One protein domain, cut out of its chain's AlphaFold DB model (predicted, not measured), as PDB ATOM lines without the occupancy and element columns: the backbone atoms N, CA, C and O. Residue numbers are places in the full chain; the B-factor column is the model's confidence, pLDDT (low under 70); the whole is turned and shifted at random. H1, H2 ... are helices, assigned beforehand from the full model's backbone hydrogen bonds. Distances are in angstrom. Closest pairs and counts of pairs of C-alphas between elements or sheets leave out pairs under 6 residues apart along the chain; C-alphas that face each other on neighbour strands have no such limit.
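Overview. This is residues 5 to 117 of the 225 residues of an uncharacterized protein of Choiromyces venosus 120613-1 (UniProt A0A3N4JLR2). H1 packs between the long helices H2 and H6, crossing both, with H5 over part of H2. The short H3 and H4 lie at one end. 113 residues are printed, with six named helices, H1 to H6, and no named strand: all helix, compact, radius of gyration of the C-alphas 14.5 A, spans 46 by 29 by 19 A.

Along the chain. H1, residues 5 to 18, begins at C-alpha (17.288, 50.864, 18.049). H2 is residues 28 to 48, 30.5 A; H3 51 to 54; H4 66 to 72; H5 81 to 89. H6, 96 to 115, 28.3 A, ends at C-alpha (21.263, 43.974, 11.283).

Arrangement. H6, the hub, touches H1 at a steep tilt of 45 degrees; closest C-alphas Leu 9 and Tyr 110, 5.5 A. H1 touches H2 residues 38 to 46; closest Arg 10 and Thr 42, 5.5 A. Every O i to N i+4 pair is within hydrogen-bond range in H2, H5 and H6; H4 has 1 of 3, and 2 of 4 i+3 pairs.

Size, cuts and confidence. The printed part has no cut. H3 to H4 is a long link. Residues 20 to 27 and 117 have pLDDT under 70.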
ATOM      1  N   ASN A   5      15.845  50.967  17.880       89.25
ATOM      2  CA  ASN A   5      17.288  50.864  18.049       89.25
ATOM      3  C   ASN A   5      17.801  51.325  19.422       89.25
ATOM      4  O   ASN A   5      18.782  50.774  19.909       89.25
ATOM      5  N   TYR A   6      17.154  52.298  20.069       91.88
ATOM      6  CA  TYR A   6      17.510  52.682  21.438       91.88
ATOM      7  C   TYR A   6      17.275  51.510  22.400       91.88
ATOM      8  O   TYR A   6      18.151  51.168  23.191       91.88
ATOM      9  N   ALA A   7      16.127  50.839  22.260       90.31
ATOM     10  CA  ALA A   7      15.802  49.649  23.039       90.31
ATOM     11  C   ALA A   7      16.793  48.501  22.773       90.31
ATOM     12  O   ALA A   7      17.294  47.909  23.723       90.31
ATOM     13  N   LEU A   8      17.164  48.248  21.511       91.19
ATOM     14  CA  LEU A   8      18.175  47.234  21.170       91.19
ATOM     15  C   LEU A   8      19.548  47.530  21.798       91.19
ATOM     16  O   LEU A   8      20.236  46.612  22.249       91.19
ATOM     17  N   LEU A   9      19.963  48.802  21.845       93.50
ATOM     18  CA  LEU A   9      21.213  49.191  22.504       93.50
ATOM     19  C   LEU A   9      21.135  48.950  24.017       93.50
ATOM     20  O   LEU A   9      22.063  48.374  24.586       93.50
ATOM     21  N   ARG A  10      20.017  49.329  24.650       93.56
ATOM     22  CA  ARG A  10      19.753  49.049  26.068       93.56
ATOM     23  C   ARG A  10      19.823  47.551  26.354       93.56
ATOM     24  O   ARG A  10      20.523  47.134  27.269       93.56
ATOM     25  N   GLU A  11      19.151  46.729  25.551       91.69
ATOM     26  CA  GLU A  11      19.160  45.267  25.690       91.69
ATOM     27  C   GLU A  11      20.566  44.669  25.534       91.69
ATOM     28  O   GLU A  11      20.903  43.722  26.242       91.69
ATOM     29  N   SER A  12      21.411  45.255  24.681       92.00
ATOM     30  CA  SER A  12      22.813  44.840  24.503       92.00
ATOM     31  C   SER A  12      23.699  45.204  25.708       92.00
ATOM     32  O   SER A  12      24.707  44.550  25.972       92.00
ATOM     33  N   LEU A  13      23.330  46.228  26.486       90.94
ATOM     34  CA  LEU A  13      24.036  46.631  27.710       90.94
ATOM     35  C   LEU A  13      23.718  45.726  28.907       90.94
ATOM     36  O   LEU A  13      24.599  45.451  29.725       90.94
ATOM     37  N   VAL A  14      22.478  45.240  29.002       89.44
ATOM     38  CA  VAL A  14      21.980  44.426  30.124       89.44
ATOM     39  C   VAL A  14      22.894  43.238  30.465       89.44
ATOM     40  O   VAL A  14      23.338  43.161  31.614       89.44
ATOM     41  N   PRO A  15      23.232  42.313  29.540       85.00
ATOM     42  CA  PRO A  15      24.075  41.168  29.877       85.00
ATOM     43  C   PRO A  15      25.501  41.595  30.236       85.00
ATOM     44  O   PRO A  15      26.119  40.980  31.106       85.00
ATOM     45  N   ALA A  16      26.021  42.656  29.612       83.94
ATOM     46  CA  ALA A  16      27.363  43.153  29.884       83.94
ATOM     47  C   ALA A  16      27.501  43.722  31.303       83.94
ATOM     48  O   ALA A  16      28.541  43.521  31.931       83.94
ATOM     49  N   ILE A  17      26.456  44.384  31.801       84.19
ATOM     50  CA  ILE A  17      26.431  45.003  33.127       84.19
ATOM     51  C   ILE A  17      26.041  43.983  34.202       84.19
ATOM     52  O   ILE A  17      26.712  43.903  35.226       84.19
ATOM     53  N   LEU A  18      25.041  43.128  33.959       80.44
ATOM     54  CA  LEU A  18      24.615  42.102  34.923       80.44
ATOM     55  C   LEU A  18      25.669  41.018  35.175       80.44
ATOM     56  O   LEU A  18      25.752  40.500  36.280       80.44
ATOM     57  N   GLN A  19      26.480  40.655  34.175       71.25
ATOM     58  CA  GLN A  19      27.567  39.686  34.377       71.25
ATOM     59  C   GLN A  19      28.678  40.215  35.287       71.25
ATOM     60  O   GLN A  19      29.445  39.422  35.833       71.25
ATOM     61  N   LYS A  20      28.803  41.539  35.388       69.31
ATOM     62  CA  LYS A  20      29.875  42.208  36.119       69.31
ATOM     63  C   LYS A  20      29.408  42.851  37.420       69.31
ATOM     64  O   LYS A  20      30.236  43.045  38.303       69.31
ATOM     65  N   SER A  21      28.115  43.140  37.570       65.50
ATOM     66  CA  SER A  21      27.587  43.660  38.826       65.50
ATOM     67  C   SER A  21      27.606  42.565  39.898       65.50
ATOM     68  O   SER A  21      27.092  41.461  39.731       65.50
ATOM     69  N   VAL A  22      28.238  42.869  41.030       56.66
ATOM     70  CA  VAL A  22      28.463  41.935  42.149       56.66
ATOM     71  C   VAL A  22      27.211  41.808  43.039       56.66
ATOM     72  O   VAL A  22      27.299  41.417  44.203       56.66
ATOM     73  N   LEU A  23      26.019  42.150  42.533       52.50
ATOM     74  CA  LEU A  23      24.797  42.218  43.340       52.50
ATOM     75  C   LEU A  23      24.366  40.817  43.802       52.50
ATOM     76  O   LEU A  23      23.631  40.085  43.140       52.50
ATOM     77  N   SER A  24      24.836  40.454  44.992       48.00
ATOM     78  CA  SER A  24      24.350  39.324  45.773       48.00
ATOM     79  C   SER A  24      22.914  39.636  46.197       48.00
ATOM     80  O   SER A  24      22.703  40.479  47.058       48.00
ATOM     81  N   SER A  25      21.936  38.980  45.559       54.38
ATOM     82  CA  SER A  25      20.484  39.153  45.773       54.38
ATOM     83  C   SER A  25      20.006  40.619  45.739       54.38
ATOM     84  O   SER A  25      19.895  41.241  46.795       54.38
ATOM     85  N   PRO A  26      19.693  41.175  44.556       60.84
ATOM     86  CA  PRO A  26      19.290  42.573  44.438       60.84
ATOM     87  C   PRO A  26      17.942  42.826  45.131       60.84
ATOM     88  O   PRO A  26      16.978  42.075  44.945       60.84
ATOM     89  N   SER A  27      17.871  43.883  45.939       67.62
ATOM     90  CA  SER A  27      16.616  44.398  46.483       67.62
ATOM     91  C   SER A  27      15.818  45.145  45.399       67.62
ATOM     92  O   SER A  27      16.374  45.503  44.363       67.62
ATOM     93  N   PRO A  28      14.513  45.414  45.602       70.50
ATOM     94  CA  PRO A  28      13.722  46.185  44.642       70.50
ATOM     95  C   PRO A  28      14.296  47.575  44.327       70.50
ATOM     96  O   PRO A  28      14.180  48.010  43.188       70.50
ATOM     97  N   SER A  29      14.941  48.229  45.303       74.62
ATOM     98  CA  SER A  29      15.625  49.516  45.098       74.62
ATOM     99  C   SER A  29      16.840  49.353  44.188       74.62
ATOM    100  O   SER A  29      16.978  50.093  43.225       74.62
ATOM    101  N   ASP A  30      17.658  48.321  44.421       76.62
ATOM    102  CA  ASP A  30      18.859  48.067  43.611       76.62
ATOM    103  C   ASP A  30      18.510  47.774  42.142       76.62
ATOM    104  O   ASP A  30      19.290  48.061  41.237       76.62
ATOM    105  N   LEU A  31      17.337  47.178  41.893       75.25
ATOM    106  CA  LEU A  31      16.840  46.917  40.541       75.25
ATOM    107  C   LEU A  31      16.375  48.191  39.828       75.25
ATOM    108  O   LEU A  31      16.577  48.308  38.620       75.25
ATOM    109  N   GLU A  32      15.749  49.118  40.554       80.75
ATOM    110  CA  GLU A  32      15.330  50.420  40.025       80.75
ATOM    111  C   GLU A  32      16.557  51.288  39.722       80.75
ATOM    112  O   GLU A  32      16.720  51.730  38.586       80.75
ATOM    113  N   ASP A  33      17.497  51.377  40.667       84.06
ATOM    114  CA  ASP A  33      18.767  52.091  40.500       84.06
ATOM    115  C   ASP A  33      19.577  51.538  39.312       84.06
ATOM    116  O   ASP A  33      20.134  52.290  38.509       84.06
ATOM    117  N   LEU A  34      19.611  50.211  39.145       85.25
ATOM    118  CA  LEU A  34      20.271  49.574  38.005       85.25
ATOM    119  C   LEU A  34      19.557  49.869  36.677       85.25
ATOM    120  O   LEU A  34      20.218  50.042  35.651       85.25
ATOM    121  N   SER A  35      18.224  49.904  36.674       87.75
ATOM    122  CA  SER A  35      17.435  50.239  35.485       87.75
ATOM    123  C   SER A  35      17.699  51.673  35.032       87.75
ATOM    124  O   SER A  35      17.950  51.888  33.840       87.75
ATOM    125  N   ASP A  36      17.700  52.618  35.972       90.31
ATOM    126  CA  ASP A  36      17.987  54.033  35.732       90.31
ATOM    127  C   ASP A  36      19.428  54.229  35.254       90.31
ATOM    128  O   ASP A  36      19.686  54.957  34.292       90.31
ATOM    129  N   PHE A  37      20.373  53.506  35.857       91.19
ATOM    130  CA  PHE A  37      21.765  53.484  35.420       91.19
ATOM    131  C   PHE A  37      21.917  52.975  33.980       91.19
ATOM    132  O   PHE A  37      22.627  53.579  33.172       91.19
ATOM    133  N   LEU A  38      21.222  51.889  33.629       92.50
ATOM    134  CA  LEU A  38      21.186  51.378  32.260       92.50
ATOM    135  C   LEU A  38      20.603  52.416  31.293       92.50
ATOM    136  O   LEU A  38      21.093  52.529  30.170       92.50
ATOM    137  N   ASP A  39      19.578  53.176  31.697       92.81
ATOM    138  CA  ASP A  39      18.927  54.165  30.823       92.81
ATOM    139  C   ASP A  39      19.848  55.348  30.580       92.81
ATOM    140  O   ASP A  39      20.042  55.764  29.437       92.81
ATOM    141  N   TYR A  40      20.498  55.815  31.640       94.06
ATOM    142  CA  TYR A  40      21.533  56.827  31.563       94.06
ATOM    143  C   TYR A  40      22.674  56.418  30.618       94.06
ATOM    144  O   TYR A  40      22.991  57.153  29.680       94.06
ATOM    145  N   LEU A  41      23.256  55.227  30.802       93.50
ATOM    146  CA  LEU A  41      24.336  54.744  29.937       93.50
ATOM    147  C   LEU A  41      23.885  54.560  28.488       93.50
ATOM    148  O   LEU A  41      24.633  54.894  27.568       93.50
ATOM    149  N   THR A  42      22.673  54.042  28.280       95.25
ATOM    150  CA  THR A  42      22.104  53.894  26.937       95.25
ATOM    151  C   THR A  42      22.001  55.258  26.269       95.25
ATOM    152  O   THR A  42      22.431  55.395  25.131       95.25
ATOM    153  N   GLN A  43      21.504  56.281  26.965       94.88
ATOM    154  CA  GLN A  43      21.381  57.636  26.433       94.88
ATOM    155  C   GLN A  43      22.742  58.257  26.080       94.88
ATOM    156  O   GLN A  43      22.903  58.802  24.982       94.88
ATOM    157  N   GLU A  44      23.736  58.151  26.960       94.81
ATOM    158  CA  GLU A  44      25.091  58.663  26.706       94.81
ATOM    159  C   GLU A  44      25.734  57.957  25.499       94.81
ATOM    160  O   GLU A  44      26.232  58.607  24.579       94.81
ATOM    161  N   LEU A  45      25.648  56.625  25.429       93.75
ATOM    162  CA  LEU A  45      26.173  55.863  24.293       93.75
ATOM    163  C   LEU A  45      25.407  56.149  23.004       93.75
ATOM    164  O   LEU A  45      26.015  56.333  21.955       93.75
ATOM    165  N   TYR A  46      24.079  56.221  23.058       93.81
ATOM    166  CA  TYR A  46      23.258  56.453  21.877       93.81
ATOM    167  C   TYR A  46      23.547  57.825  21.262       93.81
ATOM    168  O   TYR A  46      23.650  57.935  20.042       93.81
ATOM    169  N   THR A  47      23.750  58.858  22.088       93.12
ATOM    170  CA  THR A  47      24.127  60.205  21.620       93.12
ATOM    171  C   THR A  47      25.555  60.281  21.081       93.12
ATOM    172  O   THR A  47      25.810  61.074  20.174       93.12
ATOM    173  N   PHE A  48      26.463  59.437  21.574       93.62
ATOM    174  CA  PHE A  48      27.808  59.279  21.022       93.62
ATOM    175  C   PHE A  48      27.805  58.634  19.624       93.62
ATOM    176  O   PHE A  48      28.650  58.958  18.786       93.62
ATOM    177  N   LEU A  49      26.851  57.743  19.333       93.38
ATOM    178  CA  LEU A  49      26.753  57.090  18.027       93.38
ATOM    179  C   LEU A  49      26.287  58.059  16.926       93.38
ATOM    180  O   LEU A  49      25.371  58.853  17.139       93.38
ATOM    181  N   PRO A  50      26.833  57.967  15.699       93.00
ATOM    182  CA  PRO A  50      26.356  58.766  14.579       93.00
ATOM    183  C   PRO A  50      24.925  58.373  14.159       93.00
ATOM    184  O   PRO A  50      24.523  57.215  14.327       93.00
ATOM    185  N   PRO A  51      24.176  59.278  13.491       90.12
ATOM    186  CA  PRO A  51      22.794  59.024  13.066       90.12
ATOM    187  C   PRO A  51      22.616  57.753  12.226       90.12
ATOM    188  O   PRO A  51      21.591  57.077  12.318       90.12
ATOM    189  N   SER A  52      23.632  57.398  11.435       89.38
ATOM    190  CA  SER A  52      23.667  56.181  10.620       89.38
ATOM    191  C   SER A  52      23.501  54.907  11.454       89.38
ATOM    192  O   SER A  52      22.845  53.975  11.006       89.38
ATOM    193  N   LEU A  53      24.074  54.871  12.664       90.12
ATOM    194  CA  LEU A  53      23.972  53.739  13.589       90.12
ATOM    195  C   LEU A  53      22.714  53.816  14.453       90.12
ATOM    196  O   LEU A  53      22.155  52.783  14.796       90.12
ATOM    197  N   GLN A  54      22.230  55.022  14.751       91.69
ATOM    198  CA  GLN A  54      20.983  55.231  15.491       91.69
ATOM    199  C   GLN A  54      19.740  54.820  14.687       91.69
ATOM    200  O   GLN A  54      18.742  54.391  15.253       91.69
ATOM    201  N   THR A  55      19.779  54.936  13.358       87.88
ATOM    202  CA  THR A  55      18.599  54.748  12.486       87.88
ATOM    203  C   THR A  55      18.703  53.559  11.531       87.88
ATOM    204  O   THR A  55      17.796  53.336  10.726       87.88
ATOM    205  N   ALA A  56      19.785  52.779  11.611       85.62
ATOM    206  CA  ALA A  56      19.962  51.588  10.790       85.62
ATOM    207  C   ALA A  56      18.808  50.591  10.996       85.62
ATOM    208  O   ALA A  56      18.321  50.385  12.101       85.62
ATOM    209  N   THR A  57      18.348  49.984   9.907       82.25
ATOM    210  CA  THR A  57      17.243  49.024   9.919       82.25
ATOM    211  C   THR A  57      17.513  47.941   8.882       82.25
ATOM    212  O   THR A  57      17.993  48.264   7.789       82.25
ATOM    213  N   PRO A  58      17.191  46.665   9.162       76.00
ATOM    214  CA  PRO A  58      17.411  45.571   8.216       76.00
ATOM    215  C   PRO A  58      16.554  45.717   6.950       76.00
ATOM    216  O   PRO A  58      16.818  45.056   5.950       76.00
ATOM    217  N   LEU A  59      15.545  46.597   6.975       74.00
ATOM    218  CA  LEU A  59      14.687  46.932   5.837       74.00
ATOM    219  C   LEU A  59      15.305  47.956   4.868       74.00
ATOM    220  O   LEU A  59      14.743  48.191   3.796       74.00
ATOM    221  N   SER A  60      16.441  48.571   5.208       77.19
ATOM    222  CA  SER A  60      17.120  49.516   4.317       77.19
ATOM    223  C   SER A  60      17.562  48.851   3.011       77.19
ATOM    224  O   SER A  60      17.798  47.646   2.938       77.19
ATOM    225  N   THR A  61      17.687  49.651   1.948       71.19
ATOM    226  CA  THR A  61      18.209  49.199   0.651       71.19
ATOM    227  C   THR A  61      19.440  50.033   0.274       71.19
ATOM    228  O   THR A  61      19.278  51.207  -0.058       71.19
ATOM    229  N   PRO A  62      20.660  49.461   0.267       75.69
ATOM    230  CA  PRO A  62      20.994  48.079   0.627       75.69
ATOM    231  C   PRO A  62      20.800  47.795   2.130       75.69
ATOM    232  O   PRO A  62      20.865  48.732   2.929       75.69
ATOM    233  N   PRO A  63      20.561  46.528   2.519       77.12
ATOM    234  CA  PRO A  63      20.456  46.166   3.927       77.12
ATOM    235  C   PRO A  63      21.800  46.414   4.627       77.12
ATOM    236  O   PRO A  63      22.853  46.152   4.031       77.12
ATOM    237  N   PRO A  64      21.788  46.929   5.868       83.06
ATOM    238  CA  PRO A  64      23.000  47.085   6.647       83.06
ATOM    239  C   PRO A  64      23.606  45.711   6.944       83.06
ATOM    240  O   PRO A  64      22.901  44.713   7.087       83.06
ATOM    241  N   THR A  65      24.929  45.677   7.034       86.69
ATOM    242  CA  THR A  65      25.682  44.509   7.497       86.69
ATOM    243  C   THR A  65      26.578  44.947   8.651       86.69
ATOM    244  O   THR A  65      27.039  46.095   8.625       86.69
ATOM    245  N   PRO A  66      26.871  44.070   9.629       86.81
ATOM    246  CA  PRO A  66      27.772  44.410  10.727       86.81
ATOM    247  C   PRO A  66      29.121  44.938  10.220       86.81
ATOM    248  O   PRO A  66      29.582  45.983  10.672       86.81
ATOM    249  N   ASP A  67      29.687  44.310   9.184       88.12
ATOM    250  CA  ASP A  67      30.943  44.741   8.555       88.12
ATOM    251  C   ASP A  67      30.855  46.120   7.882       88.12
ATOM    252  O   ASP A  67      31.837  46.860   7.854       88.12
ATOM    253  N   GLY A  68      29.686  46.489   7.350       87.69
ATOM    254  CA  GLY A  68      29.453  47.808   6.762       87.69
ATOM    255  C   GLY A  68      29.210  48.910   7.798       87.69
ATOM    256  O   GLY A  68      29.506  50.072   7.528       87.69
ATOM    257  N   LEU A  69      28.685  48.559   8.976       89.31
ATOM    258  CA  LEU A  69      28.376  49.505  10.052       89.31
ATOM    259  C   LEU A  69      29.533  49.700  11.036       89.31
ATOM    260  O   LEU A  69      29.726  50.803  11.538       89.31
ATOM    261  N   LYS A  70      30.334  48.662  11.284       92.25
ATOM    262  CA  LYS A  70      31.469  48.691  12.217       92.25
ATOM    263  C   LYS A  70      32.463  49.839  11.969       92.25
ATOM    264  O   LYS A  70      32.874  50.454  12.949       92.25
ATOM    265  N   PRO A  71      32.817  50.207  10.719       92.88
ATOM    266  CA  PRO A  71      33.699  51.346  10.455       92.88
ATOM    267  C   PRO A  71      33.099  52.712  10.815       92.88
ATOM    268  O   PRO A  71      33.826  53.700  10.846       92.88
ATOM    269  N   LEU A  72      31.782  52.791  11.043       91.19
ATOM    270  CA  LEU A  72      31.091  54.024  11.426       91.19
ATOM    271  C   LEU A  72      31.127  54.272  12.939       91.19
ATOM    272  O   LEU A  72      30.739  55.354  13.373       91.19
ATOM    273  N   ILE A  73      31.558  53.292  13.741       92.12
ATOM    274  CA  ILE A  73      31.721  53.469  15.184       92.12
ATOM    275  C   ILE A  73      32.825  54.518  15.414       92.12
ATOM    276  O   ILE A  73      33.940  54.333  14.912       92.12
ATOM    277  N   PRO A  74      32.554  55.613  16.151       91.81
ATOM    278  CA  PRO A  74      33.587  56.590  16.468       91.81
ATOM    279  C   PRO A  74      34.702  55.955  17.318       91.81
ATOM    280  O   PRO A  74      34.444  54.987  18.038       91.81
ATOM    281  N   PRO A  75      35.941  56.478  17.279       92.56
ATOM    282  CA  PRO A  75      37.035  55.932  18.078       92.56
ATOM    283  C   PRO A  75      36.666  55.888  19.563       92.56
ATOM    284  O   PRO A  75      36.293  56.914  20.131       92.56
ATOM    285  N   LEU A  76      36.786  54.721  20.202       91.12
ATOM    286  CA  LEU A  76      36.395  54.560  21.610       91.12
ATOM    287  C   LEU A  76      37.267  55.386  22.568       91.12
ATOM    288  O   LEU A  76      36.796  55.798  23.619       91.12
ATOM    289  N   SER A  77      38.464  55.778  22.134       88.69
ATOM    290  CA  SER A  77      39.299  56.757  22.836       88.69
ATOM    291  C   SER A  77      38.681  58.161  22.934       88.69
ATOM    292  O   SER A  77      39.178  59.004  23.676       88.69
ATOM    293  N   THR A  78      37.612  58.436  22.177       91.25
ATOM    294  CA  THR A  78      36.835  59.687  22.234       91.25
ATOM    295  C   THR A  78      35.539  59.549  23.033       91.25
ATOM    296  O   THR A  78      34.698  60.447  22.984       91.25
ATOM    297  N   LEU A  79      35.363  58.436  23.756       91.19
ATOM    298  CA  LEU A  79      34.194  58.223  24.604       91.19
ATOM    299  C   LEU A  79      34.041  59.358  25.634       91.19
ATOM    300  O   LEU A  79      35.033  59.814  26.211       91.19
ATOM    301  N   PRO A  80      32.798  59.804  25.898       92.50
ATOM    302  CA  PRO A  80      32.503  60.720  26.989       92.50
ATOM    303  C   PRO A  80      33.069  60.222  28.324       92.50
ATOM    304  O   PRO A  80      32.835  59.081  28.723       92.50
ATOM    305  N   LEU A  81      33.773  61.101  29.044       90.75
ATOM    306  CA  LEU A  81      34.325  60.791  30.371       90.75
ATOM    307  C   LEU A  81      33.237  60.363  31.362       90.75
ATOM    308  O   LEU A  81      33.494  59.516  32.209       90.75
ATOM    309  N   SER A  82      32.018  60.883  31.194       91.50
ATOM    310  CA  SER A  82      30.826  60.490  31.945       91.50
ATOM    311  C   SER A  82      30.595  58.978  31.943       91.50
ATOM    312  O   SER A  82      30.286  58.405  32.986       91.50
ATOM    313  N   ILE A  83      30.795  58.308  30.804       90.25
ATOM    314  CA  ILE A  83      30.630  56.854  30.664       90.25
ATOM    315  C   ILE A  83      31.732  56.123  31.432       90.25
ATOM    316  O   ILE A  83      31.446  55.211  32.208       90.25
ATOM    317  N   THR A  84      32.984  56.539  31.239       88.31
ATOM    318  CA  THR A  84      34.158  55.947  31.897       88.31
ATOM    319  C   THR A  84      34.062  56.073  33.416       88.31
ATOM    320  O   THR A  84      34.220  55.083  34.131       88.31
ATOM    321  N   GLU A  85      33.751  57.270  33.915       89.62
ATOM    322  CA  GLU A  85      33.581  57.547  35.343       89.62
ATOM    323  C   GLU A  85      32.422  56.741  35.924       89.62
ATOM    324  O   GLU A  85      32.572  56.121  36.972       89.62
ATOM    325  N   SER A  86      31.287  56.679  35.227       90.38
ATOM    326  CA  SER A  86      30.110  55.946  35.700       90.38
ATOM    327  C   SER A  86      30.361  54.440  35.780       90.38
ATOM    328  O   SER A  86      30.056  53.826  36.798       90.38
ATOM    329  N   LEU A  87      30.969  53.834  34.756       88.94
ATOM    330  CA  LEU A  87      31.288  52.401  34.762       88.94
ATOM    331  C   LEU A  87      32.332  52.034  35.826       88.94
ATOM    332  O   LEU A  87      32.244  50.958  36.415       88.94
ATOM    333  N   THR A  88      33.289  52.928  36.090       86.25
ATOM    334  CA  THR A  88      34.297  52.736  37.144       86.25
ATOM    335  C   THR A  88      33.680  52.912  38.534       86.25
ATOM    336  O   THR A  88      33.924  52.108  39.427       86.25
ATOM    337  N   ASN A  89      32.823  53.923  38.723       86.12
ATOM    338  CA  ASN A  89      32.154  54.200  40.001       86.12
ATOM    339  C   ASN A  89      31.201  53.078  40.429       86.12
ATOM    340  O   ASN A  89      31.050  52.831  41.623       86.12
ATOM    341  N   TYR A  90      30.573  52.398  39.468       83.38
ATOM    342  CA  TYR A  90      29.724  51.229  39.710       83.38
ATOM    343  C   TYR A  90      30.510  49.904  39.780       83.38
ATOM    344  O   TYR A  90      29.893  48.842  39.840       83.38
ATOM    345  N   ASP A  91      31.849  49.952  39.767       81.62
ATOM    346  CA  ASP A  91      32.753  48.789  39.821       81.62
ATOM    347  C   ASP A  91      32.482  47.747  38.714       81.62
ATOM    348  O   ASP A  91      32.703  46.547  38.863       81.62
ATOM    349  N   ILE A  92      31.979  48.205  37.563       84.00
ATOM    350  CA  ILE A  92      31.697  47.346  36.402       84.00
ATOM    351  C   ILE A  92      32.999  47.049  35.648       84.00
ATOM    352  O   ILE A  92      33.159  45.995  35.030       84.00
ATOM    353  N   VAL A  93      33.950  47.977  35.673       86.81
ATOM    354  CA  VAL A  93      35.256  47.875  35.012       86.81
ATOM    355  C   VAL A  93      36.325  48.534  35.871       86.81
ATOM    356  O   VAL A  93      36.042  49.470  36.611       86.81
ATOM    357  N   SER A  94      37.553  48.031  35.764       83.81
ATOM    358  CA  SER A  94      38.661  48.458  36.622       83.81
ATOM    359  C   SER A  94      39.439  49.652  36.069       83.81
ATOM    360  O   SER A  94      40.011  50.418  36.842       83.81
ATOM    361  N   ASP A  95      39.483  49.811  34.747       85.50
ATOM    362  CA  ASP A  95      40.231  50.872  34.078       85.50
ATOM    363  C   ASP A  95      39.600  51.268  32.731       85.50
ATOM    364  O   ASP A  95      38.625  50.670  32.262       85.50
ATOM    365  N   ALA A  96      40.156  52.315  32.115       84.31
ATOM    366  CA  ALA A  96      39.681  52.854  30.845       84.31
ATOM    367  C   ALA A  96      39.831  51.864  29.672       84.31
ATOM    368  O   ALA A  96      38.976  51.844  28.787       84.31
ATOM    369  N   ASP A  97      40.853  51.004  29.677       87.88
ATOM    370  CA  ASP A  97      41.036  50.003  28.619       87.88
ATOM    371  C   ASP A  97      39.919  48.950  28.679       87.88
ATOM    372  O   ASP A  97      39.433  48.463  27.653       87.88
ATOM    373  N   ASP A  98      39.479  48.593  29.884       89.00
ATOM    374  CA  ASP A  98      38.357  47.686  30.102       89.00
ATOM    375  C   ASP A  98      36.997  48.323  29.782       89.00
ATOM    376  O   ASP A  98      36.109  47.609  29.300       89.00
ATOM    377  N   VAL A  99      36.843  49.644  29.962       90.94
ATOM    378  CA  VAL A  99      35.689  50.401  29.433       90.94
ATOM    379  C   VAL A  99      35.620  50.232  27.921       90.94
ATOM    380  O   VAL A  99      34.593  49.794  27.401       90.94
ATOM    381  N   GLU A 100      36.710  50.515  27.204       92.06
ATOM    382  CA  GLU A 100      36.727  50.426  25.742       92.06
ATOM    383  C   GLU A 100      36.404  49.009  25.252       92.06
ATOM    384  O   GLU A 100      35.599  48.841  24.335       92.06
ATOM    385  N   LYS A 101      36.959  47.968  25.887       91.56
ATOM    386  CA  LYS A 101      36.648  46.568  25.540       91.56
ATOM    387  C   LYS A 101      35.175  46.234  25.762       91.56
ATOM    388  O   LYS A 101      34.568  45.570  24.918       91.56
ATOM    389  N   LEU A 102      34.598  46.673  26.883       92.38
ATOM    390  CA  LEU A 102      33.196  46.419  27.207       92.38
ATOM    391  C   LEU A 102      32.270  47.138  26.226       92.38
ATOM    392  O   LEU A 102      31.391  46.493  25.655       92.38
ATOM    393  N   ILE A 103      32.504  48.427  25.969       93.88
ATOM    394  CA  ILE A 103      31.720  49.203  25.003       93.88
ATOM    395  C   ILE A 103      31.886  48.638  23.592       93.88
ATOM    396  O   ILE A 103      30.897  48.482  22.885       93.88
ATOM    397  N   SER A 104      33.098  48.246  23.189       93.81
ATOM    398  CA  SER A 104      33.328  47.599  21.893       93.81
ATOM    399  C   SER A 104      32.472  46.343  21.732       93.81
ATOM    400  O   SER A 104      31.797  46.195  20.716       93.81
ATOM    401  N   ARG A 105      32.443  45.468  22.746       93.25
ATOM    402  CA  ARG A 105      31.607  44.260  22.733       93.25
ATOM    403  C   ARG A 105      30.119  44.602  22.630       93.25
ATOM    404  O   ARG A 105      29.449  44.061  21.758       93.25
ATOM    405  N   VAL A 106      29.633  45.516  23.470       94.06
ATOM    406  CA  VAL A 106      28.227  45.958  23.474       94.06
ATOM    407  C   VAL A 106      27.824  46.523  22.114       94.06
ATOM    408  O   VAL A 106      26.764  46.189  21.599       94.06
ATOM    409  N   LEU A 107      28.673  47.352  21.502       94.38
ATOM    410  CA  LEU A 107      28.385  47.923  20.191       94.38
ATOM    411  C   LEU A 107      28.357  46.857  19.098       94.38
ATOM    412  O   LEU A 107      27.522  46.951  18.208       94.38
ATOM    413  N   LEU A 108      29.217  45.836  19.150       92.56
ATOM    414  CA  LEU A 108      29.162  44.726  18.194       92.56
ATOM    415  C   LEU A 108      27.871  43.909  18.344       92.56
ATOM    416  O   LEU A 108      27.222  43.639  17.337       92.56
ATOM    417  N   GLU A 109      27.463  43.596  19.576       91.62
ATOM    418  CA  GLU A 109      26.184  42.923  19.856       91.62
ATOM    419  C   GLU A 109      24.990  43.762  19.372       91.62
ATOM    420  O   GLU A 109      24.088  43.247  18.710       91.62
ATOM    421  N   TYR A 110      25.031  45.075  19.601       92.56
ATOM    422  CA  TYR A 110      24.042  46.019  19.092       92.56
ATOM    423  C   TYR A 110      23.991  46.046  17.557       92.56
ATOM    424  O   TYR A 110      22.905  46.006  16.978       92.56
ATOM    425  N   LEU A 111      25.140  46.088  16.871       92.06
ATOM    426  CA  LEU A 111      25.187  46.066  15.405       92.06
ATOM    427  C   LEU A 111      24.601  44.773  14.839       92.06
ATOM    428  O   LEU A 111      23.865  44.824  13.850       92.06
ATOM    429  N   ASP A 112      24.903  43.636  15.463       89.56
ATOM    430  CA  ASP A 112      24.322  42.349  15.093       89.56
ATOM    431  C   ASP A 112      22.802  42.362  15.288       89.56
ATOM    432  O   ASP A 112      22.070  41.969  14.379       89.56
ATOM    433  N   ALA A 113      22.311  42.891  16.412       87.56
ATOM    434  CA  ALA A 113      20.882  43.005  16.699       87.56
ATOM    435  C   ALA A 113      20.150  43.936  15.716       87.56
ATOM    436  O   ALA A 113      19.061  43.610  15.244       87.56
ATOM    437  N   VAL A 114      20.757  45.066  15.348       87.19
ATOM    438  CA  VAL A 114      20.207  46.012  14.364       87.19
ATOM    439  C   VAL A 114      20.206  45.435  12.948       87.19
ATOM    440  O   VAL A 114      19.308  45.728  12.160       87.19
ATOM    441  N   CYS A 115      21.207  44.628  12.591       84.75
ATOM    442  CA  CYS A 115      21.263  43.974  11.283       84.75
ATOM    443  C   CYS A 115      20.403  42.704  11.223       84.75
ATOM    444  O   CYS A 115      20.012  42.276  10.132       84.75
ATOM    445  N   ALA A 116      20.097  42.094  12.368       77.88
ATOM    446  CA  ALA A 116      19.184  40.973  12.447       77.88
ATOM    447  C   ALA A 116      17.781  41.431  12.039       77.88
ATOM    448  O   ALA A 116      17.255  42.434  12.516       77.88
ATOM    449  N   ALA A 117      17.142  40.684  11.140       63.06
ATOM    450  CA  ALA A 117      15.736  40.926  10.862       63.06
ATOM    451  C   ALA A 117      14.921  40.615  12.131       63.06
ATOM    452  O   ALA A 117      15.072  39.507  12.657       63.06
TER     453      ALA A 117